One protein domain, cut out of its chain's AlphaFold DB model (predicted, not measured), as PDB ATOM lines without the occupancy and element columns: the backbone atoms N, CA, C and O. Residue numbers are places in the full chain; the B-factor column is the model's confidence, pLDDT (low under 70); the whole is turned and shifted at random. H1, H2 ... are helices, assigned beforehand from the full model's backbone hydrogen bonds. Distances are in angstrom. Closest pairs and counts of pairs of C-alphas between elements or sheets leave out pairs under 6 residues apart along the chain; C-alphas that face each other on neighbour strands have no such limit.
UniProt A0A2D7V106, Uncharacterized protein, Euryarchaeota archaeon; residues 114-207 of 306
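What this domain is: This is residues 114 to 207 of the 306 residues of an uncharacterized protein of Euryarchaeota archaeon (UniProt A0A2D7V106). What shape? H1 bridges H3 and H4, which lie side by side, with long loops before H2 and H4 at opposite ends. What parts? The 94 printed residues hold four named helices, H1 to H4, and no named strand: all helix. It is compact, spanning 36 by 26 by 23 A, radius of gyration of the C-alphas 12.7 A.

Where its parts are: What comes first? H1, residues 115 to 128, begins at C-alpha (-17.367, 17.978, 61.731). What follows? H2 is 146 to 149, H3 is 152 to 171, and H4 is 189 to 205, ending at C-alpha (-25.982, -0.249, 52.871).

How they stand to each other: What touches H1? Parts of it touch H3, closest C-alphas 115 and 158 at 6.2 A, and H4, closest C-alphas 127 and 191 at 7.3 A. And H3? It is close but not clearly touching H4, closest C-alphas 162 and 196 at 7.0 A. Every O i to N i+4 pair is within hydrogen-bond range in H1 and H4, 15 of 16 in H3.

The domain as a whole: Any cut? The printed part has none. Low confidence? Residues 180 to 184 and 206 to 207 have pLDDT under 70.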
ATOM      1  N   ASN A 114     -18.775  22.254  60.850       82.69
ATOM      2  CA  ASN A 114     -17.686  21.821  61.712       82.69
ATOM      3  C   ASN A 114     -17.897  20.368  62.178       82.69
ATOM      4  O   ASN A 114     -18.611  20.097  63.144       82.69
ATOM      5  N   GLY A 115     -17.238  19.423  61.498       85.31
ATOM      6  CA  GLY A 115     -17.367  17.978  61.731       85.31
ATOM      7  C   GLY A 115     -17.337  17.549  63.210       85.31
ATOM      8  O   GLY A 115     -18.257  16.857  63.636       85.31
ATOM      9  N   PRO A 116     -16.349  17.970  64.023       87.56
ATOM     10  CA  PRO A 116     -16.319  17.704  65.465       87.56
ATOM     11  C   PRO A 116     -17.550  18.178  66.250       87.56
ATOM     12  O   PRO A 116     -18.019  17.473  67.141       87.56
ATOM     13  N   TYR A 117     -18.084  19.358  65.930       87.12
ATOM     14  CA  TYR A 117     -19.278  19.887  66.594       87.12
ATOM     15  C   TYR A 117     -20.511  19.055  66.238       87.12
ATOM     16  O   TYR A 117     -21.261  18.625  67.118       87.12
ATOM     17  N   VAL A 118     -20.672  18.767  64.946       91.25
ATOM     18  CA  VAL A 118     -21.736  17.907  64.422       91.25
ATOM     19  C   VAL A 118     -21.667  16.510  65.035       91.25
ATOM     20  O   VAL A 118     -22.691  15.972  65.450       91.25
ATOM     21  N   PHE A 119     -20.468  15.939  65.134       93.19
ATOM     22  CA  PHE A 119     -20.226  14.634  65.738       93.19
ATOM     23  C   PHE A 119     -20.691  14.591  67.199       93.19
ATOM     24  O   PHE A 119     -21.440  13.693  67.582       93.19
ATOM     25  N   GLY A 120     -20.328  15.602  67.995       92.00
ATOM     26  CA  GLY A 120     -20.781  15.724  69.382       92.00
ATOM     27  C   GLY A 120     -22.303  15.810  69.511       92.00
ATOM     28  O   GLY A 120     -22.898  15.110  70.331       92.00
ATOM     29  N   HIS A 121     -22.948  16.619  68.664       91.88
ATOM     30  CA  HIS A 121     -24.412  16.734  68.623       91.88
ATOM     31  C   HIS A 121     -25.103  15.447  68.196       91.88
ATOM     32  O   HIS A 121     -26.132  15.088  68.758       91.88
ATOM     33  N   MET A 122     -24.542  14.732  67.227       94.69
ATOM     34  CA  MET A 122     -25.075  13.450  66.777       94.69
ATOM     35  C   MET A 122     -25.045  12.410  67.896       94.69
ATOM     36  O   MET A 122     -26.049  11.741  68.140       94.69
ATOM     37  N   LEU A 123     -23.928  12.314  68.619       94.56
ATOM     38  CA  LEU A 123     -23.784  11.398  69.749       94.56
ATOM     39  C   LEU A 123     -24.678  11.775  70.942       94.56
ATOM     40  O   LEU A 123     -25.206  10.878  71.606       94.56
ATOM     41  N   SER A 124     -24.876  13.072  71.198       92.94
ATOM     42  CA  SER A 124     -25.826  13.571  72.204       92.94
ATOM     43  C   SER A 124     -27.267  13.240  71.809       92.94
ATOM     44  O   SER A 124     -27.975  12.604  72.585       92.94
ATOM     45  N   ASP A 125     -27.686  13.527  70.573       94.00
ATOM     46  CA  ASP A 125     -29.036  13.211  70.087       94.00
ATOM     47  C   ASP A 125     -29.332  11.703  70.111       94.00
ATOM     48  O   ASP A 125     -30.458  11.301  70.412       94.00
ATOM     49  N   TYR A 126     -28.340  10.855  69.834       94.81
ATOM     50  CA  TYR A 126     -28.482   9.400  69.923       94.81
ATOM     51  C   TYR A 126     -28.781   8.915  71.349       94.81
ATOM     52  O   TYR A 126     -29.604   8.019  71.550       94.81
ATOM     53  N   VAL A 127     -28.144   9.512  72.358       92.44
ATOM     54  CA  VAL A 127     -28.332   9.101  73.756       92.44
ATOM     55  C   VAL A 127     -29.554   9.766  74.373       92.44
ATOM     56  O   VAL A 127     -30.356   9.077  75.002       92.44
ATOM     57  N   GLU A 128     -29.702  11.074  74.180       91.50
ATOM     58  CA  GLU A 128     -30.677  11.915  74.882       91.50
ATOM     59  C   GLU A 128     -32.035  11.964  74.182       91.50
ATOM     60  O   GLU A 128     -33.068  12.008  74.845       91.50
ATOM     61  N   LYS A 129     -32.059  11.969  72.843       92.06
ATOM     62  CA  LYS A 129     -33.293  12.194  72.066       92.06
ATOM     63  C   LYS A 129     -33.876  10.931  71.448       92.06
ATOM     64  O   LYS A 129     -34.967  11.007  70.880       92.06
ATOM     65  N   CYS A 130     -33.168   9.807  71.521       93.00
ATOM     66  CA  CYS A 130     -33.638   8.535  70.986       93.00
ATOM     67  C   CYS A 130     -33.994   7.583  72.116       93.00
ATOM     68  O   CYS A 130     -33.144   7.225  72.940       93.00
ATOM     69  N   ASN A 131     -35.238   7.110  72.091       93.06
ATOM     70  CA  ASN A 131     -35.662   6.004  72.936       93.06
ATOM     71  C   ASN A 131     -34.811   4.760  72.624       93.06
ATOM     72  O   ASN A 131     -34.449   4.561  71.462       93.06
ATOM     73  N   PRO A 132     -34.523   3.881  73.602       92.44
ATOM     74  CA  PRO A 132     -33.725   2.675  73.373       92.44
ATOM     75  C   PRO A 132     -34.215   1.810  72.202       92.44
ATOM     76  O   PRO A 132     -33.402   1.281  71.453       92.44
ATOM     77  N   THR A 133     -35.531   1.732  71.996       92.56
ATOM     78  CA  THR A 133     -36.171   1.002  70.886       92.56
ATOM     79  C   THR A 133     -36.037   1.690  69.527       92.56
ATOM     80  O   THR A 133     -36.168   1.043  68.497       92.56
ATOM     81  N   GLU A 134     -35.802   3.002  69.500       92.69
ATOM     82  CA  GLU A 134     -35.661   3.799  68.273       92.69
ATOM     83  C   GLU A 134     -34.203   3.916  67.814       92.69
ATOM     84  O   GLU A 134     -33.945   4.292  66.670       92.69
ATOM     85  N   ARG A 135     -33.242   3.588  68.688       93.81
ATOM     86  CA  ARG A 135     -31.804   3.715  68.415       93.81
ATOM     87  C   ARG A 135     -31.353   2.878  67.224       93.81
ATOM     88  O   ARG A 135     -30.577   3.377  66.423       93.81
ATOM     89  N   THR A 136     -31.896   1.678  67.039       94.62
ATOM     90  CA  THR A 136     -31.589   0.826  65.872       94.62
ATOM     91  C   THR A 136     -31.983   1.474  64.545       94.62
ATOM     92  O   THR A 136     -31.398   1.188  63.510       94.62
ATOM     93  N   ASN A 137     -32.949   2.392  64.575       93.75
ATOM     94  CA  ASN A 137     -33.454   3.096  63.404       93.75
ATOM     95  C   ASN A 137     -32.858   4.508  63.272       93.75
ATOM     96  O   ASN A 137     -33.376   5.314  62.495       93.75
ATOM     97  N   PHE A 138     -31.785   4.835  64.002       96.25
ATOM     98  CA  PHE A 138     -31.267   6.201  64.112       96.25
ATOM     99  C   PHE A 138     -30.959   6.851  62.756       96.25
ATOM    100  O   PHE A 138     -31.423   7.965  62.506       96.25
ATOM    101  N   PHE A 139     -30.247   6.150  61.868       95.44
ATOM    102  CA  PHE A 139     -29.897   6.636  60.524       95.44
ATOM    103  C   PHE A 139     -30.941   6.310  59.445       95.44
ATOM    104  O   PHE A 139     -30.778   6.705  58.295       95.44
ATOM    105  N   THR A 140     -32.032   5.619  59.786       91.75
ATOM    106  CA  THR A 140     -33.083   5.275  58.815       91.75
ATOM    107  C   THR A 140     -33.984   6.472  58.504       91.75
ATOM    108  O   THR A 140     -34.017   7.471  59.232       91.75
ATOM    109  N   ARG A 141     -34.761   6.392  57.414       88.88
ATOM    110  CA  ARG A 141     -35.702   7.453  57.032       88.88
ATOM    111  C   ARG A 141     -36.743   7.671  58.136       88.88
ATOM    112  O   ARG A 141     -37.599   6.827  58.364       88.88
ATOM    113  N   GLY A 142     -36.699   8.848  58.760       87.62
ATOM    114  CA  GLY A 142     -37.570   9.214  59.885       87.62
ATOM    115  C   GLY A 142     -36.898   9.105  61.257       87.62
ATOM    116  O   GLY A 142     -37.429   9.644  62.226       87.62
ATOM    117  N   GLY A 143     -35.713   8.493  61.335       92.94
ATOM    118  CA  GLY A 143     -34.870   8.489  62.527       92.94
ATOM    119  C   GLY A 143     -34.283   9.868  62.841       92.94
ATOM    120  O   GLY A 143     -34.169  10.739  61.973       92.94
ATOM    121  N   LYS A 144     -33.885  10.084  64.101       94.25
ATOM    122  CA  LYS A 144     -33.291  11.360  64.553       94.25
ATOM    123  C   LYS A 144     -31.953  11.663  63.868       94.25
ATOM    124  O   LYS A 144     -31.634  12.833  63.658       94.25
ATOM    125  N   GLY A 145     -31.219  10.622  63.473       94.25
ATOM    126  CA  GLY A 145     -29.963  10.689  62.728       94.25
ATOM    127  C   GLY A 145     -30.122  11.081  61.256       94.25
ATOM    128  O   GLY A 145     -29.164  11.524  60.620       94.25
ATOM    129  N   TRP A 146     -31.341  10.992  60.709       93.44
ATOM    130  CA  TRP A 146     -31.609  11.209  59.284       93.44
ATOM    131  C   TRP A 146     -31.200  12.600  58.784       93.44
ATOM    132  O   TRP A 146     -30.861  12.773  57.617       93.44
ATOM    133  N   LYS A 147     -31.216  13.616  59.655       93.50
ATOM    134  CA  LYS A 147     -30.829  14.983  59.276       93.50
ATOM    135  C   LYS A 147     -29.362  15.093  58.843       93.50
ATOM    136  O   LYS A 147     -29.088  15.858  57.927       93.50
ATOM    137  N   TRP A 148     -28.461  14.299  59.426       93.31
ATOM    138  CA  TRP A 148     -27.053  14.244  59.012       93.31
ATOM    139  C   TRP A 148     -26.840  13.270  57.859       93.31
ATOM    140  O   TRP A 148     -26.093  13.579  56.935       93.31
ATOM    141  N   ALA A 149     -27.576  12.154  57.859       92.25
ATOM    142  CA  ALA A 149     -27.526  11.140  56.806       92.25
ATOM    143  C   ALA A 149     -27.803  11.703  55.396       92.25
ATOM    144  O   ALA A 149     -27.292  11.181  54.410       92.25
ATOM    145  N   LYS A 150     -28.569  12.800  55.287       90.06
ATOM    146  CA  LYS A 150     -28.837  13.495  54.015       90.06
ATOM    147  C   LYS A 150     -27.591  14.087  53.347       90.06
ATOM    148  O   LYS A 150     -27.594  14.243  52.129       90.06
ATOM    149  N   ASN A 151     -26.570  14.468  54.115       91.88
ATOM    150  CA  ASN A 151     -25.365  15.104  53.590       91.88
ATOM    151  C   ASN A 151     -24.211  14.092  53.563       91.88
ATOM    152  O   ASN A 151     -23.549  13.846  54.572       91.88
ATOM    153  N   ARG A 152     -23.950  13.511  52.386       89.00
ATOM    154  CA  ARG A 152     -22.938  12.457  52.227       89.00
ATOM    155  C   ARG A 152     -21.518  12.951  52.501       89.00
ATOM    156  O   ARG A 152     -20.715  12.215  53.069       89.00
ATOM    157  N   GLU A 153     -21.203  14.188  52.131       91.31
ATOM    158  CA  GLU A 153     -19.888  14.775  52.396       91.31
ATOM    159  C   GLU A 153     -19.645  14.926  53.896       91.31
ATOM    160  O   GLU A 153     -18.574  14.578  54.395       91.31
ATOM    161  N   LEU A 154     -20.669  15.368  54.629       91.81
ATOM    162  CA  LEU A 154     -20.632  15.429  56.083       91.81
ATOM    163  C   LEU A 154     -20.464  14.033  56.694       91.81
ATOM    164  O   LEU A 154     -19.603  13.858  57.551       91.81
ATOM    165  N   MET A 155     -21.201  13.027  56.218       93.75
ATOM    166  CA  MET A 155     -21.047  11.643  56.691       93.75
ATOM    167  C   MET A 155     -19.634  11.099  56.437       93.75
ATOM    168  O   MET A 155     -19.049  10.477  57.318       93.75
ATOM    169  N   ASN A 156     -19.016  11.409  55.295       93.31
ATOM    170  CA  ASN A 156     -17.618  11.053  55.030       93.31
ATOM    171  C   ASN A 156     -16.635  11.757  55.985       93.31
ATOM    172  O   ASN A 156     -15.642  11.158  56.398       93.31
ATOM    173  N   LYS A 157     -16.897  13.016  56.364       93.19
ATOM    174  CA  LYS A 157     -16.114  13.717  57.398       93.19
ATOM    175  C   LYS A 157     -16.295  13.052  58.768       93.19
ATOM    176  O   LYS A 157     -15.308  12.838  59.466       93.19
ATOM    177  N   LEU A 158     -17.528  12.688  59.127       94.88
ATOM    178  CA  LEU A 158     -17.841  11.986  60.377       94.88
ATOM    179  C   LEU A 158     -17.191  10.601  60.433       94.88
ATOM    180  O   LEU A 158     -16.714  10.220  61.496       94.88
ATOM    181  N   LYS A 159     -17.083   9.894  59.301       95.44
ATOM    182  CA  LYS A 159     -16.393   8.599  59.212       95.44
ATOM    183  C   LYS A 159     -14.955   8.688  59.723       95.44
ATOM    184  O   LYS A 159     -14.574   7.912  60.590       95.44
ATOM    185  N   LYS A 160     -14.200   9.692  59.269       95.06
ATOM    186  CA  LYS A 160     -12.816   9.918  59.726       95.06
ATOM    187  C   LYS A 160     -12.732  10.186  61.231       95.06
ATOM    188  O   LYS A 160     -11.757   9.813  61.873       95.06
ATOM    189  N   ILE A 161     -13.739  10.859  61.791       94.94
ATOM    190  CA  ILE A 161     -13.806  11.123  63.233       94.94
ATOM    191  C   ILE A 161     -14.100   9.823  63.982       94.94
ATOM    192  O   ILE A 161     -13.386   9.512  64.926       94.94
ATOM    193  N   PHE A 162     -15.085   9.040  63.538       96.12
ATOM    194  CA  PHE A 162     -15.387   7.725  64.105       96.12
ATOM    195  C   PHE A 162     -14.172   6.796  64.110       96.12
ATOM    196  O   PHE A 162     -13.875   6.211  65.147       96.12
ATOM    197  N   GLU A 163     -13.451   6.700  62.992       95.81
ATOM    198  CA  GLU A 163     -12.231   5.892  62.869       95.81
ATOM    199  C   GLU A 163     -11.169   6.335  63.880       95.81
ATOM    200  O   GLU A 163     -10.694   5.518  64.665       95.81
ATOM    201  N   ARG A 164     -10.884   7.641  63.951       95.00
ATOM    202  CA  ARG A 164      -9.931   8.206  64.916       95.00
ATOM    203  C   ARG A 164     -10.329   7.921  66.365       95.00
ATOM    204  O   ARG A 164      -9.487   7.560  67.180       95.00
ATOM    205  N   GLU A 165     -11.600   8.115  66.717       94.94
ATOM    206  CA  GLU A 165     -12.069   7.861  68.084       94.94
ATOM    207  C   GLU A 165     -12.036   6.366  68.431       94.94
ATOM    208  O   GLU A 165     -11.680   6.010  69.554       94.94
ATOM    209  N   ASN A 166     -12.337   5.488  67.471       95.88
ATOM    210  CA  ASN A 166     -12.235   4.042  67.645       95.88
ATOM    211  C   ASN A 166     -10.777   3.589  67.832       95.88
ATOM    212  O   ASN A 166     -10.475   2.823  68.745       95.88
ATOM    213  N   GLU A 167      -9.845   4.125  67.039       96.06
ATOM    214  CA  GLU A 167      -8.407   3.901  67.222       96.06
ATOM    215  C   GLU A 167      -7.935   4.359  68.606       96.06
ATOM    216  O   GLU A 167      -7.192   3.639  69.273       96.06
ATOM    217  N   ASN A 168      -8.409   5.511  69.090       94.31
ATOM    218  CA  ASN A 168      -8.099   5.980  70.441       94.31
ATOM    219  C   ASN A 168      -8.615   5.012  71.518       94.31
ATOM    220  O   ASN A 168      -7.905   4.749  72.487       94.31
ATOM    221  N   PHE A 169      -9.812   4.441  71.350       93.62
ATOM    222  CA  PHE A 169     -10.342   3.424  72.265       93.62
ATOM    223  C   PHE A 169      -9.536   2.117  72.280       93.62
ATOM    224  O   PHE A 169      -9.565   1.412  73.294       93.62
ATOM    225  N   LEU A 170      -8.856   1.775  71.182       94.00
ATOM    226  CA  LEU A 170      -8.024   0.573  71.065       94.00
ATOM    227  C   LEU A 170      -6.599   0.801  71.582       94.00
ATOM    228  O   LEU A 170      -6.059  -0.048  72.288       94.00
ATOM    229  N   ASN A 171      -6.004   1.947  71.252       96.00
ATOM    230  CA  ASN A 171      -4.587   2.215  71.488       96.00
ATOM    231  C   ASN A 171      -4.309   2.889  72.838       96.00
ATOM    232  O   ASN A 171      -3.214   2.744  73.380       96.00
ATOM    233  N   ILE A 172      -5.269   3.641  73.385       94.19
ATOM    234  CA  ILE A 172      -5.075   4.416  74.613       94.19
ATOM    235  C   ILE A 172      -5.829   3.735  75.767       94.19
ATOM    236  O   ILE A 172      -7.066   3.759  75.807       94.19
ATOM    237  N   PRO A 173      -5.124   3.152  76.757       92.06
ATOM    238  CA  PRO A 173      -5.780   2.554  77.912       92.06
ATOM    239  C   PRO A 173      -6.549   3.623  78.696       92.06
ATOM    240  O   PRO A 173      -6.038   4.708  78.971       92.06
ATOM    241  N   ASN A 174      -7.787   3.307  79.081       90.25
ATOM    242  CA  ASN A 174      -8.703   4.219  79.781       90.25
ATOM    243  C   ASN A 174      -9.077   5.497  79.006       90.25
ATOM    244  O   ASN A 174      -9.434   6.505  79.630       90.25
ATOM    245  N   TYR A 175      -9.040   5.461  77.669       91.94
ATOM    246  CA  TYR A 175      -9.549   6.551  76.839       91.94
ATOM    247  C   TYR A 175     -11.002   6.901  77.188       91.94
ATOM    248  O   TYR A 175     -11.847   6.028  77.403       91.94
ATOM    249  N   LYS A 176     -11.296   8.203  77.254       90.81
ATOM    250  CA  LYS A 176     -12.631   8.737  77.543       90.81
ATOM    251  C   LYS A 176     -13.010   9.711  76.446       90.81
ATOM    252  O   LYS A 176     -12.415  10.780  76.337       90.81
ATOM    253  N   LEU A 177     -14.034   9.350  75.681       90.25
ATOM    254  CA  LEU A 177     -14.566  10.209  74.639       90.25
ATOM    255  C   LEU A 177     -15.278  11.423  75.258       90.25
ATOM    256  O   LEU A 177     -16.161  11.278  76.111       90.25
ATOM    257  N   SER A 178     -14.899  12.616  74.800       87.06
ATOM    258  CA  SER A 178     -15.521  13.888  75.172       87.06
ATOM    259  C   SER A 178     -16.264  14.457  73.965       87.06
ATOM    260  O   SER A 178     -15.642  14.758  72.951       87.06
ATOM    261  N   LEU A 179     -17.587  14.624  74.065       76.94
ATOM    262  CA  LEU A 179     -18.437  15.056  72.939       76.94
ATOM    263  C   LEU A 179     -18.254  16.528  72.566       76.94
ATOM    264  O   LEU A 179     -18.491  16.937  71.435       76.94
ATOM    265  N   CYS A 180     -17.866  17.339  73.540       68.62
ATOM    266  CA  CYS A 180     -17.517  18.736  73.362       68.62
ATOM    267  C   CYS A 180     -16.630  19.157  74.536       68.62
ATOM    268  O   CYS A 180     -16.595  18.478  75.567       68.62
ATOM    269  N   SER A 181     -15.941  20.291  74.422       56.28
ATOM    270  CA  SER A 181     -15.189  20.869  75.543       56.28
ATOM    271  C   SER A 181     -16.094  21.285  76.714       56.28
ATOM    272  O   SER A 181     -15.607  21.461  77.832       56.28
ATOM    273  N   THR A 182     -17.405  21.422  76.479       52.78
ATOM    274  CA  THR A 182     -18.355  22.025  77.422       52.78
ATOM    275  C   THR A 182     -19.399  21.076  78.015       52.78
ATOM    276  O   THR A 182     -19.791  21.304  79.154       52.78
ATOM    277  N   THR A 183     -19.855  20.031  77.313       58.78
ATOM    278  CA  THR A 183     -21.102  19.322  77.684       58.78
ATOM    279  C   THR A 183     -20.902  17.936  78.295       58.78
ATOM    280  O   THR A 183     -21.327  17.709  79.424       58.78
ATOM    281  N   VAL A 184     -20.242  17.000  77.606       69.12
ATOM    282  CA  VAL A 184     -20.126  15.607  78.082       69.12
ATOM    283  C   VAL A 184     -18.675  15.147  78.042       69.12
ATOM    284  O   VAL A 184     -18.124  14.912  76.971       69.12
ATOM    285  N   LYS A 185     -18.070  14.999  79.228       73.94
ATOM    286  CA  LYS A 185     -16.658  14.601  79.404       73.94
ATOM    287  C   LYS A 185     -16.419  13.088  79.412       73.94
ATOM    288  O   LYS A 185     -15.270  12.656  79.419       73.94
ATOM    289  N   LYS A 186     -17.478  12.284  79.530       85.62
ATOM    290  CA  LYS A 186     -17.404  10.821  79.654       85.62
ATOM    291  C   LYS A 186     -18.549  10.179  78.884       85.62
ATOM    292  O   LYS A 186     -19.548   9.783  79.480       85.62
ATOM    293  N   TYR A 187     -18.425  10.120  77.567       89.88
ATOM    294  CA  TYR A 187     -19.403   9.405  76.761       89.88
ATOM    295  C   TYR A 187     -19.245   7.885  76.951       89.88
ATOM    296  O   TYR A 187     -18.115   7.390  76.879       89.88
ATOM    297  N   PRO A 188     -20.327   7.130  77.226       91.69
ATOM    298  CA  PRO A 188     -20.236   5.688  77.431       91.69
ATOM    299  C   PRO A 188     -19.770   4.954  76.170       91.69
ATOM    300  O   PRO A 188     -20.360   5.119  75.103       91.69
ATOM    301  N   ARG A 189     -18.756   4.091  76.312       93.06
ATOM    302  CA  ARG A 189     -18.222   3.285  75.203       93.06
ATOM    303  C   ARG A 189     -19.295   2.407  74.556       93.06
ATOM    304  O   ARG A 189     -19.398   2.400  73.343       93.06
ATOM    305  N   SER A 190     -20.171   1.783  75.344       94.88
ATOM    306  CA  SER A 190     -21.270   0.965  74.808       94.88
ATOM    307  C   SER A 190     -22.209   1.738  73.874       94.88
ATOM    308  O   SER A 190     -22.725   1.185  72.910       94.88
ATOM    309  N   HIS A 191     -22.448   3.027  74.138       94.81
ATOM    310  CA  HIS A 191     -23.256   3.859  73.247       94.81
ATOM    311  C   HIS A 191     -22.496   4.246  71.987       94.81
ATOM    312  O   HIS A 191     -23.113   4.315  70.927       94.81
ATOM    313  N   PHE A 192     -21.188   4.471  72.107       96.19
ATOM    314  CA  PHE A 192     -20.315   4.735  70.970       96.19
ATOM    315  C   PHE A 192     -20.212   3.522  70.039       96.19
ATOM    316  O   PHE A 192     -20.404   3.682  68.842       96.19
ATOM    317  N   ASP A 193     -19.998   2.325  70.581       96.31
ATOM    318  CA  ASP A 193     -19.889   1.096  69.792       96.31
ATOM    319  C   ASP A 193     -21.207   0.831  69.037       96.31
ATOM    320  O   ASP A 193     -21.213   0.704  67.817       96.31
ATOM    321  N   ASN A 194     -22.356   0.921  69.722       96.50
ATOM    322  CA  ASN A 194     -23.657   0.709  69.080       96.50
ATOM    323  C   ASN A 194     -23.953   1.706  67.946       96.50
ATOM    324  O   ASN A 194     -24.561   1.336  66.945       96.50
ATOM    325  N   ILE A 195     -23.614   2.991  68.110       96.62
ATOM    326  CA  ILE A 195     -23.852   3.977  67.044       96.62
ATOM    327  C   ILE A 195     -22.808   3.865  65.929       96.62
ATOM    328  O   ILE A 195     -23.136   4.161  64.782       96.62
ATOM    329  N   LEU A 196     -21.583   3.431  66.242       96.81
ATOM    330  CA  LEU A 196     -20.554   3.134  65.251       96.81
ATOM    331  C   LEU A 196     -21.006   1.991  64.337       96.81
ATOM    332  O   LEU A 196     -20.941   2.157  63.124       96.81
ATOM    333  N   ASP A 197     -21.544   0.904  64.890       96.25
ATOM    334  CA  ASP A 197     -22.077  -0.217  64.105       96.25
ATOM    335  C   ASP A 197     -23.185   0.254  63.155       96.25
ATOM    336  O   ASP A 197     -23.103   0.068  61.943       96.25
ATOM    337  N   LEU A 198     -24.163   1.003  63.677       95.56
ATOM    338  CA  LEU A 198     -25.241   1.582  62.864       95.56
ATOM    339  C   LEU A 198     -24.727   2.552  61.792       95.56
ATOM    340  O   LEU A 198     -25.329   2.689  60.725       95.56
ATOM    341  N   PHE A 199     -23.650   3.278  62.087       96.00
ATOM    342  CA  PHE A 199     -23.021   4.192  61.145       96.00
ATOM    343  C   PHE A 199     -22.316   3.425  60.021       96.00
ATOM    344  O   PHE A 199     -22.443   3.807  58.859       96.00
ATOM    345  N   LEU A 200     -21.602   2.344  60.343       95.06
ATOM    346  CA  LEU A 200     -20.954   1.478  59.358       95.06
ATOM    347  C   LEU A 200     -21.994   0.790  58.471       95.06
ATOM    348  O   LEU A 200     -21.897   0.907  57.249       95.06
ATOM    349  N   ASP A 201     -23.046   0.224  59.067       93.50
ATOM    350  CA  ASP A 201     -24.182  -0.366  58.348       93.50
ATOM    351  C   ASP A 201     -24.816   0.637  57.376       93.50
ATOM    352  O   ASP A 201     -25.091   0.317  56.219       93.50
ATOM    353  N   PHE A 202     -25.012   1.885  57.811       92.75
ATOM    354  CA  PHE A 202     -25.517   2.954  56.949       92.75
ATOM    355  C   PHE A 202     -24.551   3.280  55.798       92.75
ATOM    356  O   PHE A 202     -24.967   3.459  54.651       92.75
ATOM    357  N   MET A 203     -23.248   3.361  56.079       92.44
ATOM    358  CA  MET A 203     -22.239   3.688  55.071       92.44
ATOM    359  C   MET A 203     -22.060   2.576  54.028       92.44
ATOM    360  O   MET A 203     -21.760   2.899  52.873       92.44
ATOM    361  N   GLU A 204     -22.260   1.316  54.420       89.75
ATOM    362  CA  GLU A 204     -22.195   0.125  53.566       89.75
ATOM    363  C   GLU A 204     -23.496  -0.126  52.791       89.75
ATOM    364  O   GLU A 204     -23.447  -0.343  51.576       89.75
ATOM    365  N   GLY A 205     -24.654  -0.021  53.454       78.19
ATOM    366  CA  GLY A 205     -25.982  -0.249  52.871       78.19
ATOM    367  C   GLY A 205     -26.365   0.746  51.770       78.19
ATOM    368  O   GLY A 205     -27.134   0.421  50.864       78.19
ATOM    369  N   ASP A 206     -25.760   1.935  51.764       58.00
ATOM    370  CA  ASP A 206     -25.959   2.949  50.721       58.00
ATOM    371  C   ASP A 206     -25.357   2.575  49.353       58.00
ATOM    372  O   ASP A 206     -25.600   3.271  48.365       58.00
ATOM    373  N   LYS A 207     -24.623   1.458  49.237       53.28
ATOM    374  CA  LYS A 207     -24.248   0.921  47.918       53.28
ATOM    375  C   LYS A 207     -25.456   0.395  47.126       53.28
ATOM    376  O   LYS A 207     -25.345   0.256  45.909       53.28
TER     377      LYS A 207